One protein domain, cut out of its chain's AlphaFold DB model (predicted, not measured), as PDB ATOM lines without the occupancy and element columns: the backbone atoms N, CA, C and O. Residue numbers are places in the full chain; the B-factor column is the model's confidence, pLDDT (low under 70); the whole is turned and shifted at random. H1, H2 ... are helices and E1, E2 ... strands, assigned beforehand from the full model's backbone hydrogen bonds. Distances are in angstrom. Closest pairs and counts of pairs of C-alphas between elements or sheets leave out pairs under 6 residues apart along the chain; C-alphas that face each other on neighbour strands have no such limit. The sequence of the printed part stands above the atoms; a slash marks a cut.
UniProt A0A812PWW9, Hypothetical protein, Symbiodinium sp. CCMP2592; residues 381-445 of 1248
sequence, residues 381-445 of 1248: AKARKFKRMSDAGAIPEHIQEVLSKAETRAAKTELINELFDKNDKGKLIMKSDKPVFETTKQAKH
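Overview. This is residues 381 to 445 of the 1248 residues of the protein "Hypothetical protein" of Symbiodinium sp. CCMP2592 (UniProt A0A812PWW9). Four short helices and a small strand hairpin: at one end H1 meets H3 at a corner beside the hairpin E1 and E2, at the other H2 packs on H4. The printed part has 65 residues, mostly helix, in the order H1, H2, H3, E1, E2, H4, with E1 and E2 antiparallel. It is compact, with a radius of gyration of the C-alphas of 11.7 A and spans of 34 by 24 by 21 A.

Arrangement. H1, residues 381 to 390, touches H3, residues 409 to 419, about perpendicular at 89 degrees; the closest C-alphas, Lys 382 and Asn 417, are 6.4 A apart. H2, residues 397 to 405, touches H4, residues 435 to 445, at a steep tilt of 68 degrees, only just short of about perpendicular; the closest C-alphas, His 398 and Lys 441, are 5.9 A apart. E1, residues 420 to 422, and E2, residues 428 to 430, form a hairpin, with N 421 and O 429 within hydrogen-bond range at 3.1 A. Every O i to N i+4 pair is within range in H1 and H3, 4 of 5 in H2 and 6 of 7 in H4.

Along the chain. From first to last C-alpha, H1 measures 14.2 A, H2 12.6 A, H3 15.4 A and H4 14.9 A. C-alpha 381 begins H1 at (285.689, 376.938, 210.116); C-alpha 445 ends H4 at (275.120, 349.070, 200.451).

Size, cuts and confidence. The farthest C-alphas, Glu 407 and Lys 425, are 34.4 A apart. The printed part has no cut and no long link. pLDDT is under 70 at residues 407, 425 and 439 to 445.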
ATOM      1  N   ALA A 381     287.082 376.746 210.508       79.75
ATOM      2  CA  ALA A 381     285.689 376.938 210.116       79.75
ATOM      3  C   ALA A 381     285.035 375.606 209.715       79.75
ATOM      4  O   ALA A 381     283.920 375.326 210.163       79.75
ATOM      5  N   LYS A 382     285.735 374.749 208.954       86.69
ATOM      6  CA  LYS A 382     285.275 373.381 208.639       86.69
ATOM      7  C   LYS A 382     285.166 372.522 209.898       86.69
ATOM      8  O   LYS A 382     284.117 371.930 210.131       86.69
ATOM      9  N   ALA A 383     286.175 372.533 210.768       82.56
ATOM     10  CA  ALA A 383     286.177 371.773 212.019       82.56
ATOM     11  C   ALA A 383     285.054 372.208 212.984       82.56
ATOM     12  O   ALA A 383     284.342 371.363 213.531       82.56
ATOM     13  N   ARG A 384     284.816 373.521 213.150       83.50
ATOM     14  CA  ARG A 384     283.688 374.035 213.957       83.50
ATOM     15  C   ARG A 384     282.328 373.727 213.318       83.50
ATOM     16  O   ARG A 384     281.364 373.482 214.043       83.50
ATOM     17  N   LYS A 385     282.231 373.706 211.981       86.62
ATOM     18  CA  LYS A 385     281.018 373.296 211.250       86.62
ATOM     19  C   LYS A 385     280.753 371.791 211.374       86.62
ATOM     20  O   LYS A 385     279.595 371.417 211.548       86.62
ATOM     21  N   PHE A 386     281.800 370.964 211.359       87.56
ATOM     22  CA  PHE A 386     281.731 369.528 211.624       87.56
ATOM     23  C   PHE A 386     281.218 369.256 213.040       87.56
ATOM     24  O   PHE A 386     280.167 368.634 213.167       87.56
ATOM     25  N   LYS A 387     281.871 369.790 214.090       86.94
ATOM     26  CA  LYS A 387     281.447 369.572 215.489       86.94
ATOM     27  C   LYS A 387     279.967 369.933 215.684       86.94
ATOM     28  O   LYS A 387     279.174 369.051 215.982       86.94
ATOM     29  N   ARG A 388     279.550 371.149 215.300       86.06
ATOM     30  CA  ARG A 388     278.138 371.592 215.371       86.06
ATOM     31  C   ARG A 388     277.128 370.715 214.617       86.06
ATOM     32  O   ARG A 388     275.946 370.773 214.935       86.06
ATOM     33  N   MET A 389     277.538 369.975 213.586       83.75
ATOM     34  CA  MET A 389     276.658 369.028 212.887       83.75
ATOM     35  C   MET A 389     276.713 367.623 213.487       83.75
ATOM     36  O   MET A 389     275.707 366.925 213.434       83.75
ATOM     37  N   SER A 390     277.843 367.226 214.073       83.31
ATOM     38  CA  SER A 390     277.974 365.982 214.835       83.31
ATOM     39  C   SER A 390     277.123 366.039 216.103       83.31
ATOM     40  O   SER A 390     276.313 365.146 216.330       83.31
ATOM     41  N   ASP A 391     277.233 367.135 216.860       81.19
ATOM     42  CA  ASP A 391     276.463 367.399 218.083       81.19
ATOM     43  C   ASP A 391     274.944 367.455 217.800       81.19
ATOM     44  O   ASP A 391     274.129 367.094 218.642       81.19
ATOM     45  N   ALA A 392     274.560 367.868 216.586       79.56
ATOM     46  CA  ALA A 392     273.176 367.926 216.111       79.56
ATOM     47  C   ALA A 392     272.705 366.652 215.369       79.56
ATOM     48  O   ALA A 392     271.645 366.672 214.747       79.56
ATOM     49  N   GLY A 393     273.497 365.569 215.356       80.31
ATOM     50  CA  GLY A 393     273.153 364.303 214.687       80.31
ATOM     51  C   GLY A 393     273.027 364.368 213.155       80.31
ATOM     52  O   GLY A 393     272.560 363.422 212.529       80.31
ATOM     53  N   ALA A 394     273.444 365.469 212.526       78.94
ATOM     54  CA  ALA A 394     273.200 365.787 211.118       78.94
ATOM     55  C   ALA A 394     274.299 365.289 210.152       78.94
ATOM     56  O   ALA A 394     274.371 365.744 209.008       78.94
ATOM     57  N   ILE A 395     275.182 364.390 210.601       85.75
ATOM     58  CA  ILE A 395     276.269 363.816 209.789       85.75
ATOM     59  C   ILE A 395     275.929 362.362 209.441       85.75
ATOM     60  O   ILE A 395     275.706 361.570 210.355       85.75
ATOM     61  N   PRO A 396     275.930 361.971 208.150       83.88
ATOM     62  CA  PRO A 396     275.681 360.592 207.747       83.88
ATOM     63  C   PRO A 396     276.643 359.593 208.405       83.88
ATOM     64  O   PRO A 396     277.864 359.729 208.330       83.88
ATOM     65  N   GLU A 397     276.074 358.537 208.981       75.12
ATOM     66  CA  GLU A 397     276.764 357.499 209.764       75.12
ATOM     67  C   GLU A 397     277.976 356.871 209.040       75.12
ATOM     68  O   GLU A 397     278.999 356.590 209.658       75.12
ATOM     69  N   HIS A 398     277.916 356.699 207.712       80.00
ATOM     70  CA  HIS A 398     279.040 356.152 206.937       80.00
ATOM     71  C   HIS A 398     280.278 357.069 206.951       80.00
ATOM     72  O   HIS A 398     281.400 356.574 206.908       80.00
ATOM     73  N   ILE A 399     280.094 358.387 207.067       83.69
ATOM     74  CA  ILE A 399     281.182 359.373 207.155       83.69
ATOM     75  C   ILE A 399     281.802 359.343 208.558       83.69
ATOM     76  O   ILE A 399     283.023 359.419 208.701       83.69
ATOM     77  N   GLN A 400     280.983 359.132 209.595       82.62
ATOM     78  CA  GLN A 400     281.469 358.854 210.950       82.62
ATOM     79  C   GLN A 400     282.271 357.538 211.002       82.62
ATOM     80  O   GLN A 400     283.306 357.487 211.661       82.62
ATOM     81  N   GLU A 401     281.858 356.498 210.262       77.50
ATOM     82  CA  GLU A 401     282.584 355.217 210.161       77.50
ATOM     83  C   GLU A 401     283.932 355.345 209.413       77.50
ATOM     84  O   GLU A 401     284.882 354.634 209.739       77.50
ATOM     85  N   VAL A 402     284.058 356.257 208.439       83.62
ATOM     86  CA  VAL A 402     285.355 356.594 207.807       83.62
ATOM     87  C   VAL A 402     286.262 357.327 208.802       83.62
ATOM     88  O   VAL A 402     287.409 356.932 209.017       83.62
ATOM     89  N   LEU A 403     285.736 358.360 209.469       80.88
ATOM     90  CA  LEU A 403     286.488 359.176 210.428       80.88
ATOM     91  C   LEU A 403     286.857 358.429 211.719       80.88
ATOM     92  O   LEU A 403     287.822 358.806 212.390       80.88
ATOM     93  N   SER A 404     286.142 357.362 212.087       78.81
ATOM     94  CA  SER A 404     286.529 356.506 213.214       78.81
ATOM     95  C   SER A 404     287.726 355.611 212.873       78.81
ATOM     96  O   SER A 404     288.618 355.483 213.710       78.81
ATOM     97  N   LYS A 405     287.792 355.084 211.638       77.88
ATOM     98  CA  LYS A 405     288.839 354.164 211.147       77.88
ATOM     99  C   LYS A 405     290.185 354.809 210.826       77.88
ATOM    100  O   LYS A 405     291.185 354.100 210.805       77.88
ATOM    101  N   ALA A 406     290.236 356.114 210.565       80.88
ATOM    102  CA  ALA A 406     291.510 356.812 210.416       80.88
ATOM    103  C   ALA A 406     292.315 356.721 211.731       80.88
ATOM    104  O   ALA A 406     291.832 357.133 212.784       80.88
ATOM    105  N   GLU A 407     293.531 356.172 211.697       65.69
ATOM    106  CA  GLU A 407     294.308 355.922 212.922       65.69
ATOM    107  C   GLU A 407     294.991 357.188 213.475       65.69
ATOM    108  O   GLU A 407     295.260 357.271 214.672       65.69
ATOM    109  N   THR A 408     295.234 358.204 212.637       77.25
ATOM    110  CA  THR A 408     295.966 359.425 213.016       77.25
ATOM    111  C   THR A 408     295.074 360.670 213.072       77.25
ATOM    112  O   THR A 408     294.109 360.820 212.317       77.25
ATOM    113  N   ARG A 409     295.428 361.618 213.953       72.50
ATOM    114  CA  ARG A 409     294.758 362.929 214.066       72.50
ATOM    115  C   ARG A 409     294.886 363.758 212.775       72.50
ATOM    116  O   ARG A 409     293.948 364.475 212.431       72.50
ATOM    117  N   ALA A 410     295.996 363.617 212.046       75.62
ATOM    118  CA  ALA A 410     296.209 364.280 210.761       75.62
ATOM    119  C   ALA A 410     295.208 363.789 209.700       75.62
ATOM    120  O   ALA A 410     294.444 364.599 209.186       75.62
ATOM    121  N   ALA A 411     295.095 362.472 209.483       76.38
ATOM    122  CA  ALA A 411     294.171 361.903 208.497       76.38
ATOM    123  C   ALA A 411     292.693 362.232 208.799       76.38
ATOM    124  O   ALA A 411     291.910 362.499 207.891       76.38
ATOM    125  N   LYS A 412     292.288 362.298 210.079       81.56
ATOM    126  CA  LYS A 412     290.944 362.796 210.456       81.56
ATOM    127  C   LYS A 412     290.740 364.271 210.106       81.56
ATOM    128  O   LYS A 412     289.620 364.671 209.804       81.56
ATOM    129  N   THR A 413     291.798 365.076 210.172       84.06
ATOM    130  CA  THR A 413     291.747 366.512 209.867       84.06
ATOM    131  C   THR A 413     291.641 366.740 208.360       84.06
ATOM    132  O   THR A 413     290.764 367.481 207.932       84.06
ATOM    133  N   GLU A 414     292.439 366.020 207.577       83.38
ATOM    134  CA  GLU A 414     292.403 365.954 206.110       83.38
ATOM    135  C   GLU A 414     291.014 365.527 205.598       83.38
ATOM    136  O   GLU A 414     290.369 366.252 204.843       83.38
ATOM    137  N   LEU A 415     290.449 364.434 206.127       85.06
ATOM    138  CA  LEU A 415     289.089 363.988 205.792       85.06
ATOM    139  C   LEU A 415     288.000 365.022 206.157       85.06
ATOM    140  O   LEU A 415     287.030 365.193 205.416       85.06
ATOM    141  N   ILE A 416     288.136 365.748 207.274       86.81
ATOM    142  CA  ILE A 416     287.216 366.849 207.633       86.81
ATOM    143  C   ILE A 416     287.431 368.076 206.728       86.81
ATOM    144  O   ILE A 416     286.464 368.776 206.409       86.81
ATOM    145  N   ASN A 417     288.662 368.331 206.276       87.44
ATOM    146  CA  ASN A 417     288.968 369.355 205.280       87.44
ATOM    147  C   ASN A 417     288.317 369.006 203.926       87.44
ATOM    148  O   ASN A 417     287.692 369.879 203.320       87.44
ATOM    149  N   GLU A 418     288.384 367.752 203.474       84.81
ATOM    150  CA  GLU A 418     287.739 367.294 202.236       84.81
ATOM    151  C   GLU A 418     286.206 367.344 202.294       84.81
ATOM    152  O   GLU A 418     285.565 367.690 201.299       84.81
ATOM    153  N   LEU A 419     285.602 367.022 203.442       88.31
ATOM    154  CA  LEU A 419     284.150 366.873 203.601       88.31
ATOM    155  C   LEU A 419     283.337 368.159 203.339       88.31
ATOM    156  O   LEU A 419     282.134 368.077 203.080       88.31
ATOM    157  N   PHE A 420     283.958 369.343 203.386       89.56
ATOM    158  CA  PHE A 420     283.269 370.624 203.187       89.56
ATOM    159  C   PHE A 420     283.923 371.508 202.124       89.56
ATOM    160  O   PHE A 420     285.086 371.898 202.248       89.56
ATOM    161  N   ASP A 421     283.112 371.951 201.164       85.38
ATOM    162  CA  ASP A 421     283.472 372.982 200.188       85.38
ATOM    163  C   ASP A 421     282.781 374.313 200.542       85.38
ATOM    164  O   ASP A 421     281.703 374.334 201.145       85.38
ATOM    165  N   LYS A 422     283.387 375.445 200.165       85.00
ATOM    166  CA  LYS A 422     282.750 376.773 200.231       85.00
ATOM    167  C   LYS A 422     282.029 377.021 198.906       85.00
ATOM    168  O   LYS A 422     282.618 376.793 197.855       85.00
ATOM    169  N   ASN A 423     280.777 377.477 198.947       80.38
ATOM    170  CA  ASN A 423     280.094 377.955 197.742       80.38
ATOM    171  C   ASN A 423     280.486 379.405 197.402       80.38
ATOM    172  O   ASN A 423     281.130 380.087 198.201       80.38
ATOM    173  N   ASP A 424     280.008 379.903 196.263       72.81
ATOM    174  CA  ASP A 424     280.272 381.258 195.733       72.81
ATOM    175  C   ASP A 424     279.795 382.401 196.658       72.81
ATOM    176  O   ASP A 424     280.095 383.569 196.432       72.81
ATOM    177  N   LYS A 425     279.043 382.070 197.718       69.19
ATOM    178  CA  LYS A 425     278.570 382.985 198.769       69.19
ATOM    179  C   LYS A 425     279.258 382.723 200.120       69.19
ATOM    180  O   LYS A 425     278.718 383.067 201.169       69.19
ATOM    181  N   GLY A 426     280.418 382.060 200.110       71.12
ATOM    182  CA  GLY A 426     281.261 381.768 201.277       71.12
ATOM    183  C   GLY A 426     280.707 380.726 202.258       71.12
ATOM    184  O   GLY A 426     281.354 380.426 203.264       71.12
ATOM    185  N   LYS A 427     279.526 380.153 202.002       78.75
ATOM    186  CA  LYS A 427     278.850 379.224 202.917       78.75
ATOM    187  C   LYS A 427     279.416 377.813 202.748       78.75
ATOM    188  O   LYS A 427     279.459 377.291 201.636       78.75
ATOM    189  N   LEU A 428     279.806 377.188 203.860       87.38
ATOM    190  CA  LEU A 428     280.258 375.793 203.886       87.38
ATOM    191  C   LEU A 428     279.089 374.832 203.629       87.38
ATOM    192  O   LEU A 428     278.103 374.833 204.375       87.38
ATOM    193  N   ILE A 429     279.233 374.000 202.599       84.75
ATOM    194  CA  ILE A 429     278.309 372.929 202.214       84.75
ATOM    195  C   ILE A 429     279.044 371.591 202.365       84.75
ATOM    196  O   ILE A 429     280.196 371.458 201.955       84.75
ATOM    197  N   MET A 430     278.382 370.611 202.982       86.44
ATOM    198  CA  MET A 430     278.904 369.248 203.108       86.44
ATOM    199  C   MET A 430     278.807 368.533 201.759       86.44
ATOM    200  O   MET A 430     277.748 368.561 201.134       86.44
ATOM    201  N   LYS A 431     279.888 367.879 201.331       82.25
ATOM    202  CA  LYS A 431     279.946 367.084 200.100       82.25
ATOM    203  C   LYS A 431     280.179 365.615 200.433       82.25
ATOM    204  O   LYS A 431     281.297 365.113 200.357       82.25
ATOM    205  N   SER A 432     279.091 364.932 200.785       79.06
ATOM    206  CA  SER A 432     279.038 363.478 201.011       79.06
ATOM    207  C   SER A 432     279.419 362.642 199.786       79.06
ATOM    208  O   SER A 432     279.668 361.450 199.907       79.06
ATOM    209  N   ASP A 433     279.448 363.270 198.614       75.69
ATOM    210  CA  ASP A 433     279.399 362.605 197.311       75.69
ATOM    211  C   ASP A 433     280.794 362.536 196.651       75.69
ATOM    212  O   ASP A 433     280.936 362.168 195.486       75.69
ATOM    213  N   LYS A 434     281.849 362.913 197.393       78.00
ATOM    214  CA  LYS A 434     283.250 362.763 196.967       78.00
ATOM    215  C   LYS A 434     283.670 361.278 197.025       78.00
ATOM    216  O   LYS A 434     283.229 360.571 197.935       78.00
ATOM    217  N   PRO A 435     284.559 360.794 196.128       75.38
ATOM    218  CA  PRO A 435     284.896 359.365 196.004       75.38
ATOM    219  C   PRO A 435     285.346 358.673 197.304       75.38
ATOM    220  O   PRO A 435     285.014 357.510 197.537       75.38
ATOM    221  N   VAL A 436     286.053 359.401 198.174       76.25
ATOM    222  CA  VAL A 436     286.518 358.945 199.498       76.25
ATOM    223  C   VAL A 436     285.365 358.527 200.426       76.25
ATOM    224  O   VAL A 436     285.489 357.557 201.172       76.25
ATOM    225  N   PHE A 437     284.214 359.200 200.348       80.69
ATOM    226  CA  PHE A 437     283.034 358.883 201.161       80.69
ATOM    227  C   PHE A 437     282.056 357.960 200.416       80.69
ATOM    228  O   PHE A 437     281.530 357.015 201.012       80.69
ATOM    229  N   GLU A 438     281.898 358.150 199.100       73.75
ATOM    230  CA  GLU A 438     281.095 357.283 198.224       73.75
ATOM    231  C   GLU A 438     281.548 355.817 198.249       73.75
ATOM    232  O   GLU A 438     280.720 354.921 198.395       73.75
ATOM    233  N   THR A 439     282.852 355.539 198.202       66.19
ATOM    234  CA  THR A 439     283.364 354.155 198.272       66.19
ATOM    235  C   THR A 439     282.944 353.428 199.556       66.19
ATOM    236  O   THR A 439     282.585 352.250 199.510       66.19
ATOM    237  N   THR A 440     282.893 354.121 200.700       61.69
ATOM    238  CA  THR A 440     282.430 353.523 201.968       61.69
ATOM    239  C   THR A 440     280.901 353.432 202.047       61.69
ATOM    240  O   THR A 440     280.367 352.452 202.570       61.69
ATOM    241  N   LYS A 441     280.175 354.397 201.468       64.50
ATOM    242  CA  LYS A 441     278.712 354.360 201.295       64.50
ATOM    243  C   LYS A 441     278.283 353.158 200.440       64.50
ATOM    244  O   LYS A 441     277.395 352.405 200.837       64.50
ATOM    245  N   GLN A 442     278.981 352.904 199.334       58.09
ATOM    246  CA  GLN A 442     278.775 351.750 198.451       58.09
ATOM    247  C   GLN A 442     279.149 350.428 199.142       58.09
ATOM    248  O   GLN A 442     278.376 349.471 199.096       58.09
ATOM    249  N   ALA A 443     280.257 350.390 199.893       56.44
ATOM    250  CA  ALA A 443     280.611 349.235 200.725       56.44
ATOM    251  C   ALA A 443     279.576 348.941 201.833       56.44
ATOM    252  O   ALA A 443     279.422 347.787 202.239       56.44
ATOM    253  N   LYS A 444     278.834 349.952 202.314       51.88
ATOM    254  CA  LYS A 444     277.705 349.754 203.237       51.88
ATOM    255  C   LYS A 444     276.467 349.202 202.520       51.88
ATOM    256  O   LYS A 444     275.832 348.304 203.062       51.88
ATOM    257  N   HIS A 445     276.185 349.639 201.291       49.16
ATOM    258  CA  HIS A 445     275.120 349.070 200.451       49.16
ATOM    259  C   HIS A 445     275.380 347.622 199.976       49.16
ATOM    260  O   HIS A 445     274.430 346.947 199.598       49.16
TER     261      HIS A 445